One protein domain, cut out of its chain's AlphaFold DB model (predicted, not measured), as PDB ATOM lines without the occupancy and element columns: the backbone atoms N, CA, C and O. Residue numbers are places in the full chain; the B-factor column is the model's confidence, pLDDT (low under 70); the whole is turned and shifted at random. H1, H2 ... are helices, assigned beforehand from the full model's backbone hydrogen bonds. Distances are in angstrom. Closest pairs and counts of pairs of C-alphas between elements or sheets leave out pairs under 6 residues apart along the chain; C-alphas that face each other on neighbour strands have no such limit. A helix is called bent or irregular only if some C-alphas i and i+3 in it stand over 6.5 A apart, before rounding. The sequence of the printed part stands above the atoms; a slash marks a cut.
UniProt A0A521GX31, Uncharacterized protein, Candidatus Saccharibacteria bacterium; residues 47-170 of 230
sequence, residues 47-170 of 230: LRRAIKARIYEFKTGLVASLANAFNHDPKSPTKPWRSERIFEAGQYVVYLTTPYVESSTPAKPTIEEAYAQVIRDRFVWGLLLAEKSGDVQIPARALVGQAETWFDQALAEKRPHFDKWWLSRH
ATOM      1  N   LEU A  47     581.444 203.735 823.694       59.62
ATOM      2  CA  LEU A  47     582.705 203.993 824.389       59.62
ATOM      3  C   LEU A  47     582.470 204.176 825.893       59.62
ATOM      4  O   LEU A  47     583.163 203.570 826.703       59.62
ATOM      5  N   ARG A  48     581.422 204.910 826.280       62.28
ATOM      6  CA  ARG A  48     581.039 205.095 827.683       62.28
ATOM      7  C   ARG A  48     580.696 203.769 828.359       62.28
ATOM      8  O   ARG A  48     581.162 203.523 829.466       62.28
ATOM      9  N   ARG A  49     579.913 202.892 827.719       66.88
ATOM     10  CA  ARG A  49     579.597 201.554 828.259       66.88
ATOM     11  C   ARG A  49     580.846 200.678 828.382       66.88
ATOM     12  O   ARG A  49     580.999 200.018 829.405       66.88
ATOM     13  N   ALA A  50     581.745 200.716 827.397       65.00
ATOM     14  CA  ALA A  50     583.015 199.992 827.450       65.00
ATOM     15  C   ALA A  50     583.903 200.486 828.606       65.00
ATOM     16  O   ALA A  50     584.355 199.682 829.415       65.00
ATOM     17  N   ILE A  51     584.065 201.805 828.748       61.97
ATOM     18  CA  ILE A  51     584.809 202.428 829.852       61.97
ATOM     19  C   ILE A  51     584.204 202.025 831.203       61.97
ATOM     20  O   ILE A  51     584.927 201.575 832.089       61.97
ATOM     21  N   LYS A  52     582.873 202.091 831.356       69.56
ATOM     22  CA  LYS A  52     582.184 201.662 832.585       69.56
ATOM     23  C   LYS A  52     582.426 200.189 832.919       69.56
ATOM     24  O   LYS A  52     582.711 199.875 834.072       69.56
ATOM     25  N   ALA A  53     582.313 199.298 831.933       68.12
ATOM     26  CA  ALA A  53     582.546 197.869 832.123       68.12
ATOM     27  C   ALA A  53     583.992 197.593 832.564       68.12
ATOM     28  O   ALA A  53     584.214 196.868 833.532       68.12
ATOM     29  N   ARG A  54     584.969 198.256 831.937       67.44
ATOM     30  CA  ARG A  54     586.384 198.116 832.303       67.44
ATOM     31  C   ARG A  54     586.703 198.679 833.682       67.44
ATOM     32  O   ARG A  54     587.436 198.051 834.432       67.44
ATOM     33  N   ILE A  55     586.113 199.812 834.066       68.19
ATOM     34  CA  ILE A  55     586.263 200.352 835.426       68.19
ATOM     35  C   ILE A  55     585.663 199.394 836.460       68.19
ATOM     36  O   ILE A  55     586.215 199.236 837.547       68.19
ATOM     37  N   TYR A  56     584.561 198.717 836.131       71.62
ATOM     38  CA  TYR A  56     583.979 197.698 836.999       71.62
ATOM     39  C   TYR A  56     584.894 196.469 837.155       71.62
ATOM     40  O   TYR A  56     585.134 196.019 838.278       71.62
ATOM     41  N   GLU A  57     585.458 195.955 836.059       70.38
ATOM     42  CA  GLU A  57     586.460 194.875 836.080       70.38
ATOM     43  C   GLU A  57     587.697 195.276 836.895       70.38
ATOM     44  O   GLU A  57     588.118 194.560 837.802       70.38
ATOM     45  N   PHE A  58     588.220 196.475 836.649       71.00
ATOM     46  CA  PHE A  58     589.339 197.043 837.390       71.00
ATOM     47  C   PHE A  58     589.040 197.151 838.891       71.00
ATOM     48  O   PHE A  58     589.829 196.704 839.721       71.00
ATOM     49  N   LYS A  59     587.868 197.681 839.258       73.94
ATOM     50  CA  LYS A  59     587.423 197.807 840.650       73.94
ATOM     51  C   LYS A  59     587.319 196.450 841.342       73.94
ATOM     52  O   LYS A  59     587.782 196.306 842.472       73.94
ATOM     53  N   THR A  60     586.712 195.459 840.690       71.31
ATOM     54  CA  THR A  60     586.575 194.108 841.261       71.31
ATOM     55  C   THR A  60     587.934 193.424 841.423       71.31
ATOM     56  O   THR A  60     588.197 192.854 842.484       71.31
ATOM     57  N   GLY A  61     588.831 193.566 840.442       73.00
ATOM     58  CA  GLY A  61     590.213 193.088 840.520       73.00
ATOM     59  C   GLY A  61     591.025 193.771 841.625       73.00
ATOM     60  O   GLY A  61     591.722 193.097 842.384       73.00
ATOM     61  N   LEU A  62     590.886 195.090 841.780       74.44
ATOM     62  CA  LEU A  62     591.560 195.866 842.821       74.44
ATOM     63  C   LEU A  62     591.106 195.440 844.222       74.44
ATOM     64  O   LEU A  62     591.946 195.184 845.081       74.44
ATOM     65  N   VAL A  63     589.797 195.290 844.452       74.50
ATOM     66  CA  VAL A  63     589.262 194.812 845.741       74.50
ATOM     67  C   VAL A  63     589.756 193.398 846.059       74.50
ATOM     68  O   VAL A  63     590.162 193.135 847.191       74.50
ATOM     69  N   ALA A  64     589.788 192.498 845.070       74.12
ATOM     70  CA  ALA A  64     590.328 191.151 845.252       74.12
ATOM     71  C   ALA A  64     591.833 191.170 845.576       74.12
ATOM     72  O   ALA A  64     592.278 190.478 846.494       74.12
ATOM     73  N   SER A  65     592.614 191.998 844.875       74.12
ATOM     74  CA  SER A  65     594.045 192.168 845.140       74.12
ATOM     75  C   SER A  65     594.315 192.754 846.525       74.12
ATOM     76  O   SER A  65     595.289 192.354 847.160       74.12
ATOM     77  N   LEU A  66     593.491 193.697 846.986       75.69
ATOM     78  CA  LEU A  66     593.600 194.273 848.324       75.69
ATOM     79  C   LEU A  66     593.279 193.220 849.383       75.69
ATOM     80  O   LEU A  66     594.086 193.013 850.281       75.69
ATOM     81  N   ALA A  67     592.174 192.486 849.232       72.69
ATOM     82  CA  ALA A  67     591.830 191.394 850.140       72.69
ATOM     83  C   ALA A  67     592.966 190.361 850.245       72.69
ATOM     84  O   ALA A  67     593.319 189.943 851.344       72.69
ATOM     85  N   ASN A  68     593.592 190.000 849.119       74.62
ATOM     86  CA  ASN A  68     594.743 189.100 849.107       74.62
ATOM     87  C   ASN A  68     595.963 189.706 849.824       74.62
ATOM     88  O   ASN A  68     596.561 189.061 850.680       74.62
ATOM     89  N   ALA A  69     596.316 190.957 849.511       67.88
ATOM     90  CA  ALA A  69     597.453 191.636 850.127       67.88
ATOM     91  C   ALA A  69     597.291 191.756 851.648       67.88
ATOM     92  O   ALA A  69     598.212 191.424 852.377       67.88
ATOM     93  N   PHE A  70     596.117 192.149 852.141       66.69
ATOM     94  CA  PHE A  70     595.892 192.349 853.573       66.69
ATOM     95  C   PHE A  70     595.722 191.056 854.373       66.69
ATOM     96  O   PHE A  70     596.025 191.048 855.565       66.69
ATOM     97  N   ASN A  71     595.264 189.970 853.741       66.62
ATOM     98  CA  ASN A  71     595.213 188.652 854.382       66.62
ATOM     99  C   ASN A  71     596.603 188.015 854.524       66.62
ATOM    100  O   ASN A  71     596.795 187.174 855.399       66.62
ATOM    101  N   HIS A  72     597.555 188.399 853.669       62.19
ATOM    102  CA  HIS A  72     598.893 187.808 853.619       62.19
ATOM    103  C   HIS A  72     600.025 188.762 854.021       62.19
ATOM    104  O   HIS A  72     601.178 188.335 854.031       62.19
ATOM    105  N   ASP A  73     599.737 190.021 854.362       57.78
ATOM    106  CA  ASP A  73     600.750 190.969 854.827       57.78
ATOM    107  C   ASP A  73     601.095 190.707 856.308       57.78
ATOM    108  O   ASP A  73     600.254 190.938 857.184       57.78
ATOM    109  N   PRO A  74     602.328 190.262 856.620       50.97
ATOM    110  CA  PRO A  74     602.763 190.000 857.991       50.97
ATOM    111  C   PRO A  74     602.860 191.268 858.855       50.97
ATOM    112  O   PRO A  74     602.960 191.159 860.075       50.97
ATOM    113  N   LYS A  75     602.840 192.464 858.244       51.97
ATOM    114  CA  LYS A  75     602.813 193.767 858.929       51.97
ATOM    115  C   LYS A  75     601.414 194.376 859.008       51.97
ATOM    116  O   LYS A  75     601.263 195.438 859.614       51.97
ATOM    117  N   SER A  76     600.397 193.724 858.438       49.88
ATOM    118  CA  SER A  76     599.003 194.116 858.639       49.88
ATOM    119  C   SER A  76     598.735 194.086 860.145       49.88
ATOM    120  O   SER A  76     598.960 193.042 860.764       49.88
ATOM    121  N   PRO A  77     598.351 195.208 860.780       51.88
ATOM    122  CA  PRO A  77     598.305 195.310 862.233       51.88
ATOM    123  C   PRO A  77     597.196 194.411 862.781       51.88
ATOM    124  O   PRO A  77     596.055 194.843 862.896       51.88
ATOM    125  N   THR A  78     597.557 193.149 863.049       47.81
ATOM    126  CA  THR A  78     596.939 192.092 863.878       47.81
ATOM    127  C   THR A  78     595.426 191.885 863.812       47.81
ATOM    128  O   THR A  78     594.883 191.038 864.522       47.81
ATOM    129  N   LYS A  79     594.712 192.584 862.938       53.94
ATOM    130  CA  LYS A  79     593.286 192.429 862.716       53.94
ATOM    131  C   LYS A  79     593.112 191.988 861.270       53.94
ATOM    132  O   LYS A  79     593.406 192.787 860.378       53.94
ATOM    133  N   PRO A  80     592.616 190.757 861.016       55.50
ATOM    134  CA  PRO A  80     592.106 190.430 859.692       55.50
ATOM    135  C   PRO A  80     591.141 191.538 859.282       55.50
ATOM    136  O   PRO A  80     590.490 192.144 860.142       55.50
ATOM    137  N   TRP A  81     591.076 191.831 857.988       60.19
ATOM    138  CA  TRP A  81     590.092 192.755 857.443       60.19
ATOM    139  C   TRP A  81     588.694 192.339 857.933       60.19
ATOM    140  O   TRP A  81     588.078 191.415 857.404       60.19
ATOM    141  N   ARG A  82     588.206 192.986 859.004       61.91
ATOM    142  CA  ARG A  82     586.813 192.869 859.438       61.91
ATOM    143  C   ARG A  82     585.965 193.309 858.246       61.91
ATOM    144  O   ARG A  82     586.399 194.166 857.476       61.91
ATOM    145  N   SER A  83     584.780 192.734 858.081       63.66
ATOM    146  CA  SER A  83     583.850 193.065 856.987       63.66
ATOM    147  C   SER A  83     583.674 194.579 856.778       63.66
ATOM    148  O   SER A  83     583.573 195.032 855.642       63.66
ATOM    149  N   GLU A  84     583.737 195.356 857.859       69.94
ATOM    150  CA  GLU A  84     583.728 196.826 857.872       69.94
ATOM    151  C   GLU A  84     584.899 197.456 857.096       69.94
ATOM    152  O   GLU A  84     584.689 198.354 856.290       69.94
ATOM    153  N   ARG A  85     586.125 196.944 857.239       68.31
ATOM    154  CA  ARG A  85     587.314 197.486 856.551       68.31
ATOM    155  C   ARG A  85     587.338 197.158 855.060       68.31
ATOM    156  O   ARG A  85     587.784 197.974 854.259       68.31
ATOM    157  N   ILE A  86     586.814 195.988 854.676       69.06
ATOM    158  CA  ILE A  86     586.562 195.651 853.261       69.06
ATOM    159  C   ILE A  86     585.585 196.657 852.658       69.06
ATOM    160  O   ILE A  86     585.769 197.111 851.529       69.06
ATOM    161  N   PHE A  87     584.541 196.988 853.415       73.81
ATOM    162  CA  PHE A  87     583.521 197.927 852.989       73.81
ATOM    163  C   PHE A  87     584.089 199.346 852.830       73.81
ATOM    164  O   PHE A  87     583.925 199.930 851.761       73.81
ATOM    165  N   GLU A  88     584.836 199.857 853.813       76.75
ATOM    166  CA  GLU A  88     585.519 201.163 853.752       76.75
ATOM    167  C   GLU A  88     586.510 201.251 852.584       76.75
ATOM    168  O   GLU A  88     586.501 202.217 851.820       76.75
ATOM    169  N   ALA A  89     587.331 200.218 852.375       75.31
ATOM    170  CA  ALA A  89     588.239 200.174 851.234       75.31
ATOM    171  C   ALA A  89     587.480 200.111 849.903       75.31
ATOM    172  O   ALA A  89     587.870 200.759 848.934       75.31
ATOM    173  N   GLY A  90     586.364 199.381 849.856       76.81
ATOM    174  CA  GLY A  90     585.452 199.374 848.717       76.81
ATOM    175  C   GLY A  90     584.880 200.763 848.424       76.81
ATOM    176  O   GLY A  90     584.842 201.165 847.260       76.81
ATOM    177  N   GLN A  91     584.494 201.520 849.455       80.81
ATOM    178  CA  GLN A  91     584.061 202.915 849.329       80.81
ATOM    179  C   GLN A  91     585.199 203.823 848.854       80.81
ATOM    180  O   GLN A  91     584.968 204.688 848.013       80.81
ATOM    181  N   TYR A  92     586.429 203.616 849.325       80.88
ATOM    182  CA  TYR A  92     587.581 204.391 848.866       80.88
ATOM    183  C   TYR A  92     587.919 204.080 847.400       80.88
ATOM    184  O   TYR A  92     588.165 204.988 846.616       80.88
ATOM    185  N   VAL A  93     587.826 202.818 846.969       79.38
ATOM    186  CA  VAL A  93     587.969 202.454 845.548       79.38
ATOM    187  C   VAL A  93     586.848 203.064 844.701       79.38
ATOM    188  O   VAL A  93     587.116 203.526 843.594       79.38
ATOM    189  N   VAL A  94     585.602 203.102 845.195       78.06
ATOM    190  CA  VAL A  94     584.511 203.853 844.541       78.06
ATOM    191  C   VAL A  94     584.923 205.311 844.396       78.06
ATOM    192  O   VAL A  94     584.912 205.824 843.287       78.06
ATOM    193  N   TYR A  95     585.371 205.945 845.479       79.88
ATOM    194  CA  TYR A  95     585.826 207.330 845.455       79.88
ATOM    195  C   TYR A  95     586.892 207.586 844.381       79.88
ATOM    196  O   TYR A  95     586.757 208.519 843.591       79.88
ATOM    197  N   LEU A  96     587.881 206.696 844.276       77.44
ATOM    198  CA  LEU A  96     588.945 206.781 843.276       77.44
ATOM    199  C   LEU A  96     588.485 206.500 841.840       77.44
ATOM    200  O   LEU A  96     589.173 206.910 840.916       77.44
ATOM    201  N   THR A  97     587.371 205.794 841.619       74.19
ATOM    202  CA  THR A  97     586.936 205.340 840.280       74.19
ATOM    203  C   THR A  97     585.688 206.050 839.752       74.19
ATOM    204  O   THR A  97     585.499 206.125 838.540       74.19
ATOM    205  N   THR A  98     584.839 206.614 840.613       71.06
ATOM    206  CA  THR A  98     583.599 207.304 840.217       71.06
ATOM    207  C   THR A  98     583.825 208.479 839.263       71.06
ATOM    208  O   THR A  98     583.082 208.541 838.283       71.06
ATOM    209  N   PRO A  99     584.857 209.336 839.422       67.44
ATOM    210  CA  PRO A  99     585.143 210.415 838.465       67.44
ATOM    211  C   PRO A  99     585.352 209.964 837.005       67.44
ATOM    212  O   PRO A  99     585.328 210.768 836.077       67.44
ATOM    213  N   TYR A 100     585.572 208.666 836.782       65.00
ATOM    214  CA  TYR A 100     585.804 208.063 835.471       65.00
ATOM    215  C   TYR A 100     584.500 207.564 834.824       65.00
ATOM    216  O   TYR A 100     584.453 207.270 833.630       65.00
ATOM    217  N   VAL A 101     583.434 207.438 835.618       64.31
ATOM    218  CA  VAL A 101     582.118 206.909 835.228       64.31
ATOM    219  C   VAL A 101     581.059 208.011 835.231       64.31
ATOM    220  O   VAL A 101     580.140 208.016 834.395       64.31
ATOM    221  N   GLU A 102     581.193 208.936 836.175       65.25
ATOM    222  CA  GLU A 102     580.235 209.972 836.526       65.25
ATOM    223  C   GLU A 102     580.941 211.326 836.604       65.25
ATOM    224  O   GLU A 102     582.119 211.417 836.932       65.25
ATOM    225  N   SER A 103     580.210 212.395 836.297       60.53
ATOM    226  CA  SER A 103     580.711 213.771 836.389       60.53
ATOM    227  C   SER A 103     580.741 214.308 837.824       60.53
ATOM    228  O   SER A 103     581.241 215.406 838.053       60.53
ATOM    229  N   SER A 104     580.171 213.573 838.780       62.28
ATOM    230  CA  SER A 104     580.129 213.929 840.196       62.28
ATOM    231  C   SER A 104     581.273 213.276 840.960       62.28
ATOM    232  O   SER A 104     581.423 212.054 840.940       62.28
ATOM    233  N   THR A 105     582.031 214.081 841.700       64.00
ATOM    234  CA  THR A 105     583.025 213.572 842.646       64.00
ATOM    235  C   THR A 105     582.311 213.117 843.921       64.00
ATOM    236  O   THR A 105     581.647 213.934 844.564       64.00
ATOM    237  N   PRO A 106     582.396 211.834 844.307       69.81
ATOM    238  CA  PRO A 106     581.817 211.369 845.563       69.81
ATOM    239  C   PRO A 106     582.567 211.963 846.762       69.81
ATOM    240  O   PRO A 106     583.726 212.365 846.655       69.81
ATOM    241  N   ALA A 107     581.918 211.994 847.927       76.06
ATOM    242  CA  ALA A 107     582.581 212.388 849.167       76.06
ATOM    243  C   ALA A 107     583.727 211.417 849.497       76.06
ATOM    244  O   ALA A 107     583.576 210.200 849.359       76.06
ATOM    245  N   LYS A 108     584.868 211.956 849.946       79.50
ATOM    246  CA  LYS A 108     586.007 211.151 850.400       79.50
ATOM    247  C   LYS A 108     585.595 210.374 851.658       79.50
ATOM    248  O   LYS A 108     585.213 211.013 852.639       79.50
ATOM    249  N   PRO A 109     585.640 209.032 851.654       80.31
ATOM    250  CA  PRO A 109     585.244 208.257 852.818       80.31
ATOM    251  C   PRO A 109     586.317 208.334 853.907       80.31
ATOM    252  O   PRO A 109     587.507 208.491 853.621       80.31
ATOM    253  N   THR A 110     585.889 208.212 855.163       82.94
ATOM    254  CA  THR A 110     586.784 208.189 856.321       82.94
ATOM    255  C   THR A 110     587.480 206.835 856.386       82.94
ATOM    256  O   THR A 110     586.850 205.827 856.682       82.94
ATOM    257  N   ILE A 111     588.778 206.813 856.099       80.62
ATOM    258  CA  ILE A 111     589.626 205.625 856.192       80.62
ATOM    259  C   ILE A 111     590.965 206.021 856.815       80.62
ATOM    260  O   ILE A 111     591.446 207.139 856.630       80.62
ATOM    261  N   GLU A 112     591.564 205.110 857.574       81.62
ATOM    262  CA  GLU A 112     592.879 205.321 858.171       81.62
ATOM    263  C   GLU A 112     593.963 205.447 857.079       81.62
ATOM    264  O   GLU A 112     594.028 204.648 856.142       81.62
ATOM    265  N   GLU A 113     594.827 206.459 857.205       82.62
ATOM    266  CA  GLU A 113     595.753 206.889 856.145       82.62
ATOM    267  C   GLU A 113     596.727 205.788 855.698       82.62
ATOM    268  O   GLU A 113     597.018 205.663 854.510       82.62
ATOM    269  N   ALA A 114     597.165 204.926 856.623       75.62
ATOM    270  CA  ALA A 114     598.009 203.778 856.295       75.62
ATOM    271  C   ALA A 114     597.332 202.826 855.288       75.62
ATOM    272  O   ALA A 114     597.975 202.328 854.366       75.62
ATOM    273  N   TYR A 115     596.017 202.613 855.415       74.06
ATOM    274  CA  TYR A 115     595.245 201.786 854.484       74.06
ATOM    275  C   TYR A 115     594.930 202.536 853.198       74.06
ATOM    276  O   TYR A 115     594.991 201.941 852.121       74.06
ATOM    277  N   ALA A 116     594.641 203.837 853.297       79.94
ATOM    278  CA  ALA A 116     594.455 204.688 852.131       79.94
ATOM    279  C   ALA A 116     595.681 204.616 851.213       79.94
ATOM    280  O   ALA A 116     595.527 204.379 850.019       79.94
ATOM    281  N   GLN A 117     596.891 204.716 851.772       80.94
ATOM    282  CA  GLN A 117     598.133 204.640 851.007       80.94
ATOM    283  C   GLN A 117     598.291 203.304 850.268       80.94
ATOM    284  O   GLN A 117     598.592 203.299 849.076       80.94
ATOM    285  N   VAL A 118     598.013 202.171 850.922       79.50
ATOM    286  CA  VAL A 118     598.063 200.851 850.263       79.50
ATOM    287  C   VAL A 118     597.050 200.760 849.115       79.50
ATOM    288  O   VAL A 118     597.364 200.216 848.055       79.50
ATOM    289  N   ILE A 119     595.844 201.307 849.293       80.06
ATOM    290  CA  ILE A 119     594.820 201.330 848.239       80.06
ATOM    291  C   ILE A 119     595.275 202.199 847.062       80.06
ATOM    292  O   ILE A 119     595.161 201.760 845.919       80.06
ATOM    293  N   ARG A 120     595.829 203.388 847.327       82.75
ATOM    294  CA  ARG A 120     596.383 204.292 846.305       82.75
ATOM    295  C   ARG A 120     597.509 203.638 845.514       82.75
ATOM    296  O   ARG A 120     597.487 203.676 844.287       82.75
ATOM    297  N   ASP A 121     598.450 202.985 846.192       81.12
ATOM    298  CA  ASP A 121     599.558 202.290 845.536       81.12
ATOM    299  C   ASP A 121     599.033 201.191 844.606       81.12
ATOM    300  O   ASP A 121     599.406 201.120 843.435       81.12
ATOM    301  N   ARG A 122     598.105 200.356 845.089       80.50
ATOM    302  CA  ARG A 122     597.497 199.299 844.266       80.50
ATOM    303  C   ARG A 122     596.682 199.860 843.105       80.50
ATOM    304  O   ARG A 122     596.700 199.276 842.023       80.50
ATOM    305  N   PHE A 123     596.011 200.987 843.312       80.69
ATOM    306  CA  PHE A 123     595.278 201.697 842.273       80.69
ATOM    307  C   PHE A 123     596.213 202.176 841.151       80.69
ATOM    308  O   PHE A 123     595.972 201.851 839.991       80.69
ATOM    309  N   VAL A 124     597.316 202.857 841.486       81.50
ATOM    310  CA  VAL A 124     598.313 203.332 840.505       81.50
ATOM    311  C   VAL A 124     598.921 202.163 839.727       81.50
ATOM    312  O   VAL A 124     598.957 202.195 838.499       81.50
ATOM    313  N   TRP A 125     599.344 201.099 840.413       81.50
ATOM    314  CA  TRP A 125     599.905 199.911 839.757       81.50
ATOM    315  C   TRP A 125     598.915 199.232 838.812       81.50
ATOM    316  O   TRP A 125     599.287 198.822 837.714       81.50
ATOM    317  N   GLY A 126     597.653 199.117 839.225       76.69
ATOM    318  CA  GLY A 126     596.621 198.537 838.381       76.69
ATOM    319  C   GLY A 126     596.321 199.395 837.144       76.69
ATOM    320  O   GLY A 126     596.086 198.837 836.074       76.69
ATOM    321  N   LEU A 127     596.355 200.728 837.262       76.56
ATOM    322  CA  LEU A 127     596.198 201.627 836.114       76.56
ATOM    323  C   LEU A 127     597.345 201.474 835.112       76.56
ATOM    324  O   LEU A 127     597.095 201.374 833.916       76.56
ATOM    325  N   LEU A 128     598.589 201.402 835.594       77.94
ATOM    326  CA  LEU A 128     599.761 201.191 834.739       77.94
ATOM    327  C   LEU A 128     599.703 199.848 833.998       77.94
ATOM    328  O   LEU A 128     600.037 199.779 832.816       77.94
ATOM    329  N   LEU A 129     599.230 198.797 834.675       77.56
ATOM    330  CA  LEU A 129     599.005 197.488 834.064       77.56
ATOM    331  C   LEU A 129     597.964 197.556 832.944       77.56
ATOM    332  O   LEU A 129     598.207 197.050 831.852       77.56
ATOM    333  N   ALA A 130     596.837 198.212 833.211       73.12
ATOM    334  CA  ALA A 130     595.757 198.376 832.250       73.12
ATOM    335  C   ALA A 130     596.167 199.229 831.032       73.12
ATOM    336  O   ALA A 130     595.759 198.943 829.908       73.12
ATOM    337  N   GLU A 131     596.993 200.258 831.246       73.50
ATOM    338  CA  GLU A 131     597.558 201.086 830.174       73.50
ATOM    339  C   GLU A 131     598.472 200.258 829.256       73.50
ATOM    340  O   GLU A 131     598.392 200.360 828.034       73.50
ATOM    341  N   LYS A 132     599.331 199.411 829.836       75.25
ATOM    342  CA  LYS A 132     600.331 198.628 829.093       75.25
ATOM    343  C   LYS A 132     599.772 197.378 828.425       75.25
ATOM    344  O   LYS A 132     600.310 196.979 827.398       75.25
ATOM    345  N   SER A 133     598.700 196.785 828.953       68.44
ATOM    346  CA  SER A 133     598.031 195.649 828.303       68.44
ATOM    347  C   SER A 133     597.221 196.053 827.065       68.44
ATOM    348  O   SER A 133     596.713 195.187 826.361       68.44
ATOM    349  N   GLY A 134     597.087 197.356 826.778       59.78
ATOM    350  CA  GLY A 134     596.305 197.862 825.647       59.78
ATOM    351  C   GLY A 134     594.788 197.713 825.820       59.78
ATOM    352  O   GLY A 134     594.028 198.153 824.960       59.78
ATOM    353  N   ASP A 135     594.329 197.149 826.942       53.22
ATOM    354  CA  ASP A 135     592.908 196.943 827.244       53.22
ATOM    355  C   ASP A 135     592.163 198.250 827.541       53.22
ATOM    356  O   ASP A 135     590.927 198.292 827.501       53.22
ATOM    357  N   VAL A 136     592.900 199.310 827.884       52.84
ATOM    358  CA  VAL A 136     592.345 200.518 828.482       52.84
ATOM    359  C   VAL A 136     592.971 201.765 827.851       52.84
ATOM    360  O   VAL A 136     594.010 202.257 828.277       52.84
ATOM    361  N   GLN A 137     592.273 202.355 826.876       53.16
ATOM    362  CA  GLN A 137     592.474 203.753 826.469       53.16
ATOM    363  C   GLN A 137     591.889 204.712 827.526       53.16
ATOM    364  O   GLN A 137     591.071 205.573 827.213       53.16
ATOM    365  N   ILE A 138     592.241 204.546 828.802       53.66
ATOM    366  CA  ILE A 138     592.053 205.603 829.800       53.66
ATOM    367  C   ILE A 138     593.380 206.350 829.790       53.66
ATOM    368  O   ILE A 138     594.361 205.827 830.320       53.66
ATOM    369  N   PRO A 139     593.472 207.533 829.158       50.91
ATOM    370  CA  PRO A 139     594.715 208.276 829.173       50.91
ATOM    371  C   PRO A 139     595.029 208.579 830.635       50.91
ATOM    372  O   PRO A 139     594.237 209.256 831.289       50.91
ATOM    373  N   ALA A 140     596.179 208.135 831.149       49.44
ATOM    374  CA  ALA A 140     596.637 208.505 832.493       49.44
ATOM    375  C   ALA A 140     596.611 210.038 832.698       49.44
ATOM    376  O   ALA A 140     596.356 210.542 833.785       49.44
ATOM    377  N   ARG A 141     596.765 210.789 831.597       43.22
ATOM    378  CA  ARG A 141     596.699 212.256 831.515       43.22
ATOM    379  C   ARG A 141     595.285 212.842 831.646       43.22
ATOM    380  O   ARG A 141     595.141 213.999 832.016       43.22
ATOM    381  N   ALA A 142     594.234 212.064 831.386       48.53
ATOM    382  CA  ALA A 142     592.852 212.478 831.638       48.53
ATOM    383  C   ALA A 142     592.504 212.448 833.141       48.53
ATOM    384  O   ALA A 142     591.435 212.905 833.533       48.53
ATOM    385  N   LEU A 143     593.395 211.923 833.989       52.09
ATOM    386  CA  LEU A 143     593.170 211.707 835.427       52.09
ATOM    387  C   LEU A 143     593.703 212.863 836.288       52.09
ATOM    388  O   LEU A 143     593.267 213.049 837.421       52.09
ATOM    389  N   VAL A 144     594.549 213.693 835.672       44.22
ATOM    390  CA  VAL A 144     595.277 214.859 836.209       44.22
ATOM    391  C   VAL A 144     594.350 215.931 836.802       44.22
ATOM    392  O   VAL A 144     594.771 216.792 837.562       44.22
ATOM    393  N   GLY A 145     593.054 215.904 836.473       42.53
ATOM    394  CA  GLY A 145     592.133 216.979 836.841       42.53
ATOM    395  C   GLY A 145     591.350 216.808 838.145       42.53
ATOM    396  O   GLY A 145     590.737 217.784 838.568       42.53
ATOM    397  N   GLN A 146     591.269 215.611 838.743       50.78
ATOM    398  CA  GLN A 146     590.287 215.375 839.824       50.78
ATOM    399  C   GLN A 146     590.726 214.459 840.976       50.78
ATOM    400  O   GLN A 146     590.059 214.461 842.008       50.78
ATOM    401  N   ALA A 147     591.816 213.701 840.854       56.19
ATOM    402  CA  ALA A 147     592.153 212.655 841.821       56.19
ATOM    403  C   ALA A 147     593.295 213.056 842.768       56.19
ATOM    404  O   ALA A 147     594.249 212.315 842.907       56.19
ATOM    405  N   GLU A 148     593.175 214.201 843.443       62.88
ATOM    406  CA  GLU A 148     594.095 214.642 844.509       62.88
ATOM    407  C   GLU A 148     595.571 214.875 844.081       62.88
ATOM    408  O   GLU A 148     596.122 214.266 843.168       62.88
ATOM    409  N   THR A 149     596.265 215.779 844.776       69.38
ATOM    410  CA  THR A 149     597.656 216.166 844.456       69.38
ATOM    411  C   THR A 149     598.671 215.027 844.597       69.38
ATOM    412  O   THR A 149     599.751 215.095 844.017       69.38
ATOM    413  N   TRP A 150     598.341 213.966 845.342       78.25
ATOM    414  CA  TRP A 150     599.225 212.811 845.514       78.25
ATOM    415  C   TRP A 150     599.316 211.933 844.262       78.25
ATOM    416  O   TRP A 150     600.299 211.206 844.118       78.25
ATOM    417  N   PHE A 151     598.315 211.958 843.371       78.06
ATOM    418  CA  PHE A 151     598.233 210.998 842.268       78.06
ATOM    419  C   PHE A 151     599.347 211.193 841.244       78.06
ATOM    420  O   PHE A 151     600.014 210.224 840.885       78.06
ATOM    421  N   ASP A 152     599.607 212.435 840.834       75.12
ATOM    422  CA  ASP A 152     600.665 212.743 839.866       75.12
ATOM    423  C   ASP A 152     602.050 212.378 840.417       75.12
ATOM    424  O   ASP A 152     602.874 211.788 839.713       75.12
ATOM    425  N   GLN A 153     602.282 212.656 841.703       81.31
ATOM    426  CA  GLN A 153     603.523 212.292 842.384       81.31
ATOM    427  C   GLN A 153     603.688 210.769 842.468       81.31
ATOM    428  O   GLN A 153     604.750 210.248 842.127       81.31
ATOM    429  N   ALA A 154     602.639 210.045 842.864       80.94
ATOM    430  CA  ALA A 154     602.667 208.589 842.947       80.94
ATOM    431  C   ALA A 154     602.860 207.946 841.566       80.94
ATOM    432  O   ALA A 154     603.624 206.992 841.428       80.94
ATOM    433  N   LEU A 155     602.216 208.474 840.523       80.12
ATOM    434  CA  LEU A 155     602.389 207.990 839.158       80.12
ATOM    435  C   LEU A 155     603.841 208.165 838.696       80.12
ATOM    436  O   LEU A 155     604.437 207.208 838.202       80.12
ATOM    437  N   ALA A 156     604.419 209.352 838.901       81.62
ATOM    438  CA  ALA A 156     605.809 209.638 838.556       81.62
ATOM    439  C   ALA A 156     606.796 208.743 839.324       81.62
ATOM    440  O   ALA A 156     607.749 208.236 838.734       81.62
ATOM    441  N   GLU A 157     606.544 208.496 840.612       87.75
ATOM    442  CA  GLU A 157     607.376 207.628 841.447       87.75
ATOM    443  C   GLU A 157     607.295 206.159 841.008       87.75
ATOM    444  O   GLU A 157     608.318 205.494 840.868       87.75
ATOM    445  N   LYS A 158     606.089 205.621 840.780       85.81
ATOM    446  CA  LYS A 158     605.907 204.184 840.518       85.81
ATOM    447  C   LYS A 158     606.194 203.788 839.069       85.81
ATOM    448  O   LYS A 158     606.546 202.630 838.843       85.81
ATOM    449  N   ARG A 159     606.080 204.703 838.094       84.62
ATOM    450  CA  ARG A 159     606.243 204.394 836.658       84.62
ATOM    451  C   ARG A 159     607.566 203.682 836.327       84.62
ATOM    452  O   ARG A 159     607.497 202.613 835.725       84.62
ATOM    453  N   PRO A 160     608.749 204.160 836.764       87.06
ATOM    454  CA  PRO A 160     610.015 203.506 836.427       87.06
ATOM    455  C   PRO A 160     610.139 202.106 837.041       87.06
ATOM    456  O   PRO A 160     610.728 201.207 836.443       87.06
ATOM    457  N   HIS A 161     609.583 201.903 838.241       88.38
ATOM    458  CA  HIS A 161     609.563 200.596 838.898       88.38
ATOM    459  C   HIS A 161     608.623 199.626 838.187       88.38
ATOM    460  O   HIS A 161     608.974 198.462 837.992       88.38
ATOM    461  N   PHE A 162     607.455 200.116 837.773       86.50
ATOM    462  CA  PHE A 162     606.498 199.349 836.995       86.50
ATOM    463  C   PHE A 162     607.095 198.919 835.653       86.50
ATOM    464  O   PHE A 162     607.037 197.740 835.326       86.50
ATOM    465  N   ASP A 163     607.707 199.838 834.899       84.50
ATOM    466  CA  ASP A 163     608.279 199.528 833.584       84.50
ATOM    467  C   ASP A 163     609.374 198.451 833.688       84.50
ATOM    468  O   ASP A 163     609.367 197.489 832.921       84.50
ATOM    469  N   LYS A 164     610.258 198.538 834.695       86.31
ATOM    470  CA  LYS A 164     611.263 197.493 834.973       86.31
ATOM    471  C   LYS A 164     610.629 196.141 835.312       86.31
ATOM    472  O   LYS A 164     611.086 195.109 834.829       86.31
ATOM    473  N   TRP A 165     609.592 196.134 836.152       89.56
ATOM    474  CA  TRP A 165     608.862 194.914 836.514       89.56
ATOM    475  C   TRP A 165     608.112 194.303 835.322       89.56
ATOM    476  O   TRP A 165     608.070 193.083 835.182       89.56
ATOM    477  N   TRP A 166     607.534 195.134 834.458       83.69
ATOM    478  CA  TRP A 166     606.825 194.687 833.266       83.69
ATOM    479  C   TRP A 166     607.782 194.020 832.277       83.69
ATOM    480  O   TRP A 166     607.532 192.896 831.849       83.69
ATOM    481  N   LEU A 167     608.916 194.667 831.987       82.50
ATOM    482  CA  LEU A 167     609.941 194.143 831.080       82.50
ATOM    483  C   LEU A 167     610.565 192.830 831.569       82.50
ATOM    484  O   LEU A 167     610.889 191.975 830.755       82.50
ATOM    485  N   SER A 168     610.705 192.624 832.884       83.19
ATOM    486  CA  SER A 168     611.234 191.354 833.409       83.19
ATOM    487  C   SER A 168     610.263 190.177 833.273       83.19
ATOM    488  O   SER A 168     610.683 189.024 833.341       83.19
ATOM    489  N   ARG A 169     608.966 190.447 833.088       78.75
ATOM    490  CA  ARG A 169     607.919 189.429 832.890       78.75
ATOM    491  C   ARG A 169     607.494 189.265 831.439       78.75
ATOM    492  O   ARG A 169     606.987 188.210 831.072       78.75
ATOM    493  N   HIS A 170     607.711 190.299 830.642       71.06
ATOM    494  CA  HIS A 170     607.499 190.326 829.207       71.06
ATOM    495  C   HIS A 170     608.806 190.778 828.562       71.06
ATOM    496  O   HIS A 170     608.895 191.934 828.135       71.06
TER     497      HIS A 170
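AT A GLANCE: This is residues 47 to 170 of the 230 residues of an uncharacterized protein of Candidatus Saccharibacteria bacterium (UniProt A0A521GX31). Helices H1 and H2 form a hairpin that packs on one side of H3, and the bent helix H4 wraps round the other side, so that H3 is the core. H4a crosses H3, and H4b turns away at a steep tilt. The printed part has 124 residues with four named helices, H1 to H4 in chain order, no named strand, and the class all helix. It is compact, with a radius of gyration of the C-alphas of 14.6 A and spans of 40, 39 and 26 A.

HOW THE PARTS SIT: H1, residues 47 to 72, and H2, residues 83 to 100, form a helical hairpin and touch at Val 63 and Gly 90, their closest C-alphas, 6.6 A apart, at a shallow tilt of 30 degrees, opposite ways. H3, residues 113 to 132, is the hub. Its closest C-alphas to H1 are those of Phe 123 and Leu 62, 6.9 A, at a steep tilt of 49 degrees. H3 touches H2 at a steep tilt of 47 degrees, the closest C-alphas being Ile 119 and Ala 89, 7.3 A. H4, residues 148 to 169, was assigned as one helix by its hydrogen bonds but is bent, C-alphas 157 and 160 being 7.0 A apart; its arms are H4a, residues 148 to 157, and H4b, residues 160 to 169. H4a touches H3, with the C-alphas of Leu 155 and Val 124 closest at 6.3 A. H4b is close to H3 but not clearly touching, and both arms are apart from H1 and H2. Every O i to N i+4 pair is within hydrogen-bond range in H1, H3 and H4b, against 12 of 14 in H2 and 4 of 6 in H4a.

IN THESE COORDINATES: H1 begins at C-alpha 47 (582.705, 203.993, 824.389) and measures 37.1 A. H2 measures 26.3 A and is irregular, C-alphas 96 and 99 being 7.1 A apart. H3 measures 28.7 A. H4a measures 15.3 A and H4b 14.7 A, ending at C-alpha 169 (607.919, 189.429, 832.890).

THE WHOLE: The C-alphas of Leu 47 and Thr 78 are the farthest apart, 43.6 A. The printed part has no cut. The links H2 to H3 and H3 to H4 are long. Mean pLDDT of the printed part is 70.6, with residues 47 to 55, 69 to 86, 99 to 106 and 133 to 149 under 70.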